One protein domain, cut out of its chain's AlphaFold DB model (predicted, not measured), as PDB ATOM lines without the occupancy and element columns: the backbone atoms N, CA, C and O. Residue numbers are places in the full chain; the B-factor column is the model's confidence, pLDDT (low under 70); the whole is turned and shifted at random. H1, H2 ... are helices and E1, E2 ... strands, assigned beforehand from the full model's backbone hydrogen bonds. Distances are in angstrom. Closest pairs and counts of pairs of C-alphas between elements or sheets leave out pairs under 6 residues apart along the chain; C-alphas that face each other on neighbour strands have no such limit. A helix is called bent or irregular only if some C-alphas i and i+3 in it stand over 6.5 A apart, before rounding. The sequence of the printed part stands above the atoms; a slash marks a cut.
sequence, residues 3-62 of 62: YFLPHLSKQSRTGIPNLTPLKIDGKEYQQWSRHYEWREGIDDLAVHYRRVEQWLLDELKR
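What this domain is: This is residues 3 to 62 of the 62 residues of an uncharacterized protein of Lacipirellula parvula (UniProt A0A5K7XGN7). A two-stranded hairpin, E1 and E2, and one longer helix, H1, make a loose, flat frame with long loops between and beside them; the hairpin's turn, residues 25 and 26, is at its end away from H1. The chain leaves the hairpin through a long loop, residues 33 to 44, goes out to its far point near Gly 41 and folds back into H1, while residues 3 to 18 make a second long loop that begins beside E2, reaches out to Arg 13 and returns to E1; residues 39 to 46 stick out. The printed part has 60 residues with two named strands and one named helix, in the order E1, E2, H1 along the chain, and the one sheet has the order E1 - E2, antiparallel. The class is mixed, helices and strands, with 29 residues, under half of those printed, in named elements. The whole is loose, with a radius of gyration of the C-alphas of 13.4 A, and flat, spanning 38 by 33 by 16 A.

Where its parts are: The sheet begins with strand E1, residues 19 to 24, Leu 19 to Ile 24, whose first C-alpha is at (136.224, 138.814, 193.809); it is 15.8 A from first to last C-alpha. Strand E2, residues 27 to 32, Lys 27 to Trp 32, is 15.5 A long and ends with C-alpha 32 at (142.021, 139.767, 192.419). Helix H1, residues 45 to 61, Leu 45 to Lys 61, measures 24.5 A from first to last C-alpha. C-alpha 45, of Leu 45, is at (157.996, 142.501, 189.361), and C-alpha 61, of Lys 61, is at (137.318, 142.651, 176.141). Two long stretches have no named element: residues 3 to 18, whose C-alphas lie 6 to 19 A from the mean of the C-alphas, and residues 33 to 44, whose C-alphas lie 6 to 23 A from it.

How they stand to each other: E1 and E2 form a hairpin, antiparallel, with 143 degrees between their N-to-C directions. Among the C-alphas that face each other are those of Lys 23 and Glu 28, 4.6 A apart, and those of Pro 21 and Gln 30, 5.0 A apart. Across this pair the backbone N of Tyr 29 and O of Leu 22 are 2.8 A apart, and N of Leu 22 and O of Tyr 29 are 2.9 A apart, both within hydrogen-bond range. A tight link of 2 residues joins the two strands. Residues 3 to 4 make a short antiparallel pairing with residues 30 to 31 of E2. A long link of 12 residues joins E2 to H1. E1 and H1 are apart. In H1 every O i to N i+4 pair is within hydrogen-bond range, and the helix is not bent.

The domain as a whole: The two C-alphas farthest apart are those of Arg 13 and Gly 41, at 40.8 A, while the first and last printed C-alphas, those of Tyr 3 and Arg 62, are 20.5 A apart. Residues 39 to 46, of which 45 and 46 belong to H1, stand free; the remaining 52 residues span 33 by 32 by 15 A, with a radius of gyration of 12.0 A. The printed part has no cut from residue 3 to residue 62, and residue 62 is the chain's last residue. Of the two links between named elements, E1 to E2 is tight and E2 to H1 is long. The mean pLDDT of the printed part is 89.8, and in this predicted model one printed residue, Arg 62, is under 70.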
ATOM      1  N   TYR A   3     145.447 144.023 194.045       93.19
ATOM      2  CA  TYR A   3     144.561 144.640 195.031       93.19
ATOM      3  C   TYR A   3     144.148 146.015 194.536       93.19
ATOM      4  O   TYR A   3     145.009 146.836 194.223       93.19
ATOM      5  N   PHE A   4     142.845 146.271 194.485       92.75
ATOM      6  CA  PHE A   4     142.310 147.526 193.973       92.75
ATOM      7  C   PHE A   4     141.533 148.274 195.049       92.75
ATOM      8  O   PHE A   4     140.723 147.699 195.780       92.75
ATOM      9  N   LEU A   5     141.804 149.572 195.131       94.19
ATOM     10  CA  LEU A   5     141.066 150.529 195.936       94.19
ATOM     11  C   LEU A   5     141.005 151.854 195.147       94.19
ATOM     12  O   LEU A   5     142.067 152.402 194.851       94.19
ATOM     13  N   PRO A   6     139.810 152.378 194.805       93.06
ATOM     14  CA  PRO A   6     138.488 151.789 195.042       93.06
ATOM     15  C   PRO A   6     138.282 150.471 194.278       93.06
ATOM     16  O   PRO A   6     139.072 150.109 193.406       93.06
ATOM     17  N   HIS A   7     137.230 149.730 194.634       92.00
ATOM     18  CA  HIS A   7     136.863 148.498 193.931       92.00
ATOM     19  C   HIS A   7     136.557 148.810 192.462       92.00
ATOM     20  O   HIS A   7     135.901 149.805 192.155       92.00
ATOM     21  N   LEU A   8     137.017 147.950 191.556       89.19
ATOM     22  CA  LEU A   8     136.737 148.064 190.133       89.19
ATOM     23  C   LEU A   8     135.357 147.487 189.802       89.19
ATOM     24  O   LEU A   8     134.949 146.454 190.339       89.19
ATOM     25  N   SER A   9     134.683 148.124 188.848       86.56
ATOM     26  CA  SER A   9     133.424 147.672 188.256       86.56
ATOM     27  C   SER A   9     133.501 147.762 186.736       86.56
ATOM     28  O   SER A   9     134.009 148.750 186.200       86.56
ATOM     29  N   LYS A  10     132.971 146.761 186.028       84.62
ATOM     30  CA  LYS A  10     132.844 146.814 184.567       84.62
ATOM     31  C   LYS A  10     131.703 147.751 184.172       84.62
ATOM     32  O   LYS A  10     130.705 147.854 184.878       84.62
ATOM     33  N   GLN A  11     131.853 148.415 183.027       83.44
ATOM     34  CA  GLN A  11     130.746 149.151 182.406       83.44
ATOM     35  C   GLN A  11     129.722 148.199 181.766       83.44
ATOM     36  O   GLN A  11     128.548 148.543 181.636       83.44
ATOM     37  N   SER A  12     130.153 146.997 181.367       80.31
ATOM     38  CA  SER A  12     129.244 145.948 180.918       80.31
ATOM     39  C   SER A  12     128.416 145.414 182.092       80.31
ATOM     40  O   SER A  12     128.819 145.472 183.252       80.31
ATOM     41  N   ARG A  13     127.253 144.826 181.791       72.88
ATOM     42  CA  ARG A  13     126.401 144.180 182.808       72.88
ATOM     43  C   ARG A  13     126.965 142.847 183.318       72.88
ATOM     44  O   ARG A  13     126.376 142.239 184.206       72.88
ATOM     45  N   THR A  14     128.073 142.375 182.748       79.50
ATOM     46  CA  THR A  14     128.772 141.180 183.218       79.50
ATOM     47  C   THR A  14     129.637 141.553 184.416       79.50
ATOM     48  O   THR A  14     130.569 142.345 184.305       79.50
ATOM     49  N   GLY A  15     129.297 141.004 185.584       81.94
ATOM     50  CA  GLY A  15     130.088 141.185 186.797       81.94
ATOM     51  C   GLY A  15     131.488 140.586 186.659       81.94
ATOM     52  O   GLY A  15     131.730 139.716 185.822       81.94
ATOM     53  N   ILE A  16     132.407 141.042 187.507       85.12
ATOM     54  CA  ILE A  16     133.747 140.466 187.586       85.12
ATOM     55  C   ILE A  16     133.668 139.219 188.479       85.12
ATOM     56  O   ILE A  16     133.249 139.331 189.635       85.12
ATOM     57  N   PRO A  17     134.059 138.032 187.988       83.19
ATOM     58  CA  PRO A  17     133.989 136.810 188.776       83.19
ATOM     59  C   PRO A  17     135.139 136.712 189.790       83.19
ATOM     60  O   PRO A  17     136.233 137.234 189.571       83.19
ATOM     61  N   ASN A  18     134.920 135.932 190.855       82.31
ATOM     62  CA  ASN A  18     135.943 135.543 191.838       82.31
ATOM     63  C   ASN A  18     136.609 136.728 192.560       82.31
ATOM     64  O   ASN A  18     137.826 136.749 192.748       82.31
ATOM     65  N   LEU A  19     135.801 137.711 192.953       87.25
ATOM     66  CA  LEU A  19     136.224 138.814 193.809       87.25
ATOM     67  C   LEU A  19     136.185 138.398 195.279       87.25
ATOM     68  O   LEU A  19     135.224 137.777 195.732       87.25
ATOM     69  N   THR A  20     137.205 138.778 196.042       90.88
ATOM     70  CA  THR A  20     137.227 138.603 197.501       90.88
ATOM     71  C   THR A  20     137.625 139.927 198.154       90.88
ATOM     72  O   THR A  20     138.578 140.556 197.699       90.88
ATOM     73  N   PRO A  21     136.909 140.417 199.177       91.69
ATOM     74  CA  PRO A  21     137.352 141.587 199.923       91.69
ATOM     75  C   PRO A  21     138.508 141.216 200.861       91.69
ATOM     76  O   PRO A  21     138.477 140.174 201.516       91.69
ATOM     77  N   LEU A  22     139.516 142.084 200.963       95.44
ATOM     78  CA  LEU A  22     140.610 141.958 201.927       95.44
ATOM     79  C   LEU A  22     140.792 143.273 202.687       95.44
ATOM     80  O   LEU A  22     140.918 144.333 202.079       95.44
ATOM     81  N   LYS A  23     140.857 143.202 204.019       96.12
ATOM     82  CA  LYS A  23     141.140 144.370 204.860       96.12
ATOM     83  C   LYS A  23     142.639 144.501 205.116       96.12
ATOM     84  O   LYS A  23     143.244 143.586 205.664       96.12
ATOM     85  N   ILE A  24     143.208 145.647 204.749       95.06
ATOM     86  CA  ILE A  24     144.597 146.036 205.028       95.06
ATOM     87  C   ILE A  24     144.556 147.462 205.578       95.06
ATOM     88  O   ILE A  24     143.959 148.339 204.955       95.06
ATOM     89  N   ASP A  25     145.136 147.691 206.757       95.44
ATOM     90  CA  ASP A  25     145.198 149.006 207.416       95.44
ATOM     91  C   ASP A  25     143.845 149.737 207.496       95.44
ATOM     92  O   ASP A  25     143.716 150.922 207.188       95.44
ATOM     93  N   GLY A  26     142.793 149.000 207.862       95.50
ATOM     94  CA  GLY A  26     141.432 149.536 207.987       95.50
ATOM     95  C   GLY A  26     140.741 149.865 206.657       95.50
ATOM     96  O   GLY A  26     139.573 150.248 206.669       95.50
ATOM     97  N   LYS A  27     141.414 149.683 205.516       96.75
ATOM     98  CA  LYS A  27     140.850 149.860 204.174       96.75
ATOM     99  C   LYS A  27     140.450 148.511 203.588       96.75
ATOM    100  O   LYS A  27     141.154 147.517 203.751       96.75
ATOM    101  N   GLU A  28     139.320 148.481 202.893       97.06
ATOM    102  CA  GLU A  28     138.818 147.276 202.235       97.06
ATOM    103  C   GLU A  28     139.188 147.274 200.750       97.06
ATOM    104  O   GLU A  28     138.623 148.013 199.944       97.06
ATOM    105  N   TYR A  29     140.139 146.422 200.389       96.69
ATOM    106  CA  TYR A  29     140.610 146.239 199.027       96.69
ATOM    107  C   TYR A  29     139.807 145.155 198.316       96.69
ATOM    108  O   TYR A  29     139.467 144.122 198.895       96.69
ATOM    109  N   GLN A  30     139.580 145.357 197.024       94.56
ATOM    110  CA  GLN A  30     139.107 144.312 196.133       94.56
ATOM    111  C   GLN A  30     140.298 143.435 195.734       94.56
ATOM    112  O   GLN A  30     141.202 143.896 195.033       94.56
ATOM    113  N   GLN A  31     140.319 142.180 196.177       92.50
ATOM    114  CA  GLN A  31     141.377 141.230 195.856       92.50
ATOM    115  C   GLN A  31     141.045 140.445 194.591       92.50
ATOM    116  O   GLN A  31     139.948 139.919 194.404       92.50
ATOM    117  N   TRP A  32     142.059 140.354 193.742       89.81
ATOM    118  CA  TRP A  32     142.021 139.767 192.419       89.81
ATOM    119  C   TRP A  32     143.091 138.668 192.359       89.81
ATOM    120  O   TRP A  32     144.297 138.941 192.335       89.81
ATOM    121  N   SER A  33     142.652 137.404 192.366       83.56
ATOM    122  CA  SER A  33     143.543 136.241 192.279       83.56
ATOM    123  C   SER A  33     143.523 135.614 190.885       83.56
ATOM    124  O   SER A  33     142.471 135.239 190.358       83.56
ATOM    125  N   ARG A  34     144.710 135.475 190.293       84.62
ATOM    126  CA  ARG A  34     144.971 134.623 189.131       84.62
ATOM    127  C   ARG A  34     146.234 133.837 189.416       84.62
ATOM    128  O   ARG A  34     147.265 134.423 189.745       84.62
ATOM    129  N   HIS A  35     146.121 132.519 189.327       85.81
ATOM    130  CA  HIS A  35     147.261 131.628 189.454       85.81
ATOM    131  C   HIS A  35     148.048 131.625 188.155       85.81
ATOM    132  O   HIS A  35     147.482 131.559 187.065       85.81
ATOM    133  N   TYR A  36     149.358 131.693 188.296       88.69
ATOM    134  CA  TYR A  36     150.297 131.455 187.224       88.69
ATOM    135  C   TYR A  36     151.600 130.958 187.845       88.69
ATOM    136  O   TYR A  36     151.898 131.276 188.998       88.69
ATOM    137  N   GLU A  37     152.373 130.184 187.093       92.50
ATOM    138  CA  GLU A  37     153.664 129.698 187.575       92.50
ATOM    139  C   GLU A  37     154.679 130.841 187.632       92.50
ATOM    140  O   GLU A  37     154.881 131.560 186.641       92.50
ATOM    141  N   TRP A  38     155.280 131.008 188.811       90.94
ATOM    142  CA  TRP A  38     156.403 131.903 189.051       90.94
ATOM    143  C   TRP A  38     157.708 131.139 188.864       90.94
ATOM    144  O   TRP A  38     157.920 130.101 189.485       90.94
ATOM    145  N   ARG A  39     158.591 131.667 188.022       94.56
ATOM    146  CA  ARG A  39     159.907 131.093 187.749       94.56
ATOM    147  C   ARG A  39     160.963 131.905 188.477       94.56
ATOM    148  O   ARG A  39     161.290 133.019 188.070       94.56
ATOM    149  N   GLU A  40     161.490 131.347 189.559       95.44
ATOM    150  CA  GLU A  40     162.541 131.985 190.351       95.44
ATOM    151  C   GLU A  40     163.766 132.319 189.487       95.44
ATOM    152  O   GLU A  40     164.187 131.529 188.643       95.44
ATOM    153  N   GLY A  41     164.311 133.525 189.658       95.56
ATOM    154  CA  GLY A  41     165.449 134.022 188.875       95.56
ATOM    155  C   GLY A  41     165.134 134.433 187.429       95.56
ATOM    156  O   GLY A  41     166.013 134.978 186.767       95.56
ATOM    157  N   ILE A  42     163.906 134.210 186.939       94.62
ATOM    158  CA  ILE A  42     163.459 134.616 185.593       94.62
ATOM    159  C   ILE A  42     162.354 135.664 185.684       94.62
ATOM    160  O   ILE A  42     162.398 136.680 184.991       94.62
ATOM    161  N   ASP A  43     161.333 135.390 186.491       96.31
ATOM    162  CA  ASP A  43     160.227 136.308 186.685       96.31
ATOM    163  C   ASP A  43     160.612 137.364 187.725       96.31
ATOM    164  O   ASP A  43     161.244 137.086 188.747       96.31
ATOM    165  N   ASP A  44     160.208 138.593 187.445       95.69
ATOM    166  CA  ASP A  44     160.403 139.746 188.305       95.69
ATOM    167  C   ASP A  44     159.089 140.524 188.455       95.69
ATOM    168  O   ASP A  44     158.016 140.141 187.959       95.69
ATOM    169  N   LEU A  45     159.159 141.646 189.166       93.75
ATOM    170  CA  LEU A  45     157.996 142.501 189.361       93.75
ATOM    171  C   LEU A  45     157.453 143.065 188.036       93.75
ATOM    172  O   LEU A  45     156.244 143.262 187.916       93.75
ATOM    173  N   ALA A  46     158.303 143.292 187.030       95.44
ATOM    174  CA  ALA A  46     157.869 143.799 185.731       95.44
ATOM    175  C   ALA A  46     157.057 142.742 184.968       95.44
ATOM    176  O   ALA A  46     156.017 143.061 184.384       95.44
ATOM    177  N   VAL A  47     157.470 141.472 185.024       94.31
ATOM    178  CA  VAL A  47     156.692 140.347 184.493       94.31
ATOM    179  C   VAL A  47     155.353 140.235 185.215       94.31
ATOM    180  O   VAL A  47     154.325 140.072 184.555       94.31
ATOM    181  N   HIS A  48     155.332 140.363 186.547       92.94
ATOM    182  CA  HIS A  48     154.076 140.388 187.300       92.94
ATOM    183  C   HIS A  48     153.141 141.497 186.800       92.94
ATOM    184  O   HIS A  48     151.976 141.227 186.503       92.94
ATOM    185  N   TYR A  49     153.663 142.715 186.639       93.56
ATOM    186  CA  TYR A  49     152.895 143.867 186.168       93.56
ATOM    187  C   TYR A  49     152.291 143.637 184.782       93.56
ATOM    188  O   TYR A  49     151.093 143.836 184.599       93.56
ATOM    189  N   ARG A  50     153.084 143.133 183.828       94.50
ATOM    190  CA  ARG A  50     152.601 142.800 182.476       94.50
ATOM    191  C   ARG A  50     151.507 141.736 182.496       94.50
ATOM    192  O   ARG A  50     150.542 141.832 181.747       94.50
ATOM    193  N   ARG A  51     151.622 140.726 183.366       92.12
ATOM    194  CA  ARG A  51     150.578 139.697 183.523       92.12
ATOM    195  C   ARG A  51     149.282 140.289 184.089       92.12
ATOM    196  O   ARG A  51     148.206 139.926 183.619       92.12
ATOM    197  N   VAL A  52     149.369 141.195 185.068       92.12
ATOM    198  CA  VAL A  52     148.197 141.901 185.619       92.12
ATOM    199  C   VAL A  52     147.548 142.793 184.561       92.12
ATOM    200  O   VAL A  52     146.333 142.747 184.401       92.12
ATOM    201  N   GLU A  53     148.343 143.553 183.806       92.94
ATOM    202  CA  GLU A  53     147.858 144.396 182.708       92.94
ATOM    203  C   GLU A  53     147.121 143.573 181.647       92.94
ATOM    204  O   GLU A  53     145.971 143.874 181.323       92.94
ATOM    205  N   GLN A  54     147.740 142.496 181.156       92.06
ATOM    206  CA  GLN A  54     147.128 141.642 180.141       92.06
ATOM    207  C   GLN A  54     145.808 141.044 180.629       92.06
ATOM    208  O   GLN A  54     144.819 141.049 179.900       92.06
ATOM    209  N   TRP A  55     145.764 140.586 181.882       88.69
ATOM    210  CA  TRP A  55     144.529 140.082 182.467       88.69
ATOM    211  C   TRP A  55     143.427 141.149 182.503       88.69
ATOM    212  O   TRP A  55     142.296 140.866 182.108       88.69
ATOM    213  N   LEU A  56     143.733 142.372 182.942       88.69
ATOM    214  CA  LEU A  56     142.745 143.453 182.956       88.69
ATOM    215  C   LEU A  56     142.226 143.751 181.545       88.69
ATOM    216  O   LEU A  56     141.020 143.897 181.359       88.69
ATOM    217  N   LEU A  57     143.108 143.782 180.543       90.19
ATOM    218  CA  LEU A  57     142.717 143.971 179.145       90.19
ATOM    219  C   LEU A  57     141.793 142.854 178.649       90.19
ATOM    220  O   LEU A  57     140.801 143.134 177.977       90.19
ATOM    221  N   ASP A  58     142.085 141.602 178.990       86.94
ATOM    222  CA  ASP A  58     141.253 140.461 178.604       86.94
ATOM    223  C   ASP A  58     139.884 140.496 179.298       86.94
ATOM    224  O   ASP A  58     138.867 140.181 178.682       86.94
ATOM    225  N   GLU A  59     139.833 140.926 180.562       85.44
ATOM    226  CA  GLU A  59     138.588 141.083 181.319       85.44
ATOM    227  C   GLU A  59     137.705 142.209 180.755       85.44
ATOM    228  O   GLU A  59     136.480 142.087 180.766       85.44
ATOM    229  N   LEU A  60     138.312 143.281 180.230       81.06
ATOM    230  CA  LEU A  60     137.612 144.395 179.576       81.06
ATOM    231  C   LEU A  60     137.092 144.047 178.176       81.06
ATOM    232  O   LEU A  60     136.101 144.627 177.738       81.06
ATOM    233  N   LYS A  61     137.748 143.119 177.471       79.31
ATOM    234  CA  LYS A  61     137.318 142.651 176.141       79.31
ATOM    235  C   LYS A  61     136.156 141.651 176.187       79.31
ATOM    236  O   LYS A  61     135.570 141.381 175.140       79.31
ATOM    237  N   ARG A  62     135.862 141.072 177.354       66.50
ATOM    238  CA  ARG A  62     134.786 140.094 177.592       66.50
ATOM    239  C   ARG A  62     133.472 140.755 177.984       66.50
ATOM    240  O   ARG A  62     132.413 140.254 177.562       66.50
TER     241      ARG A  62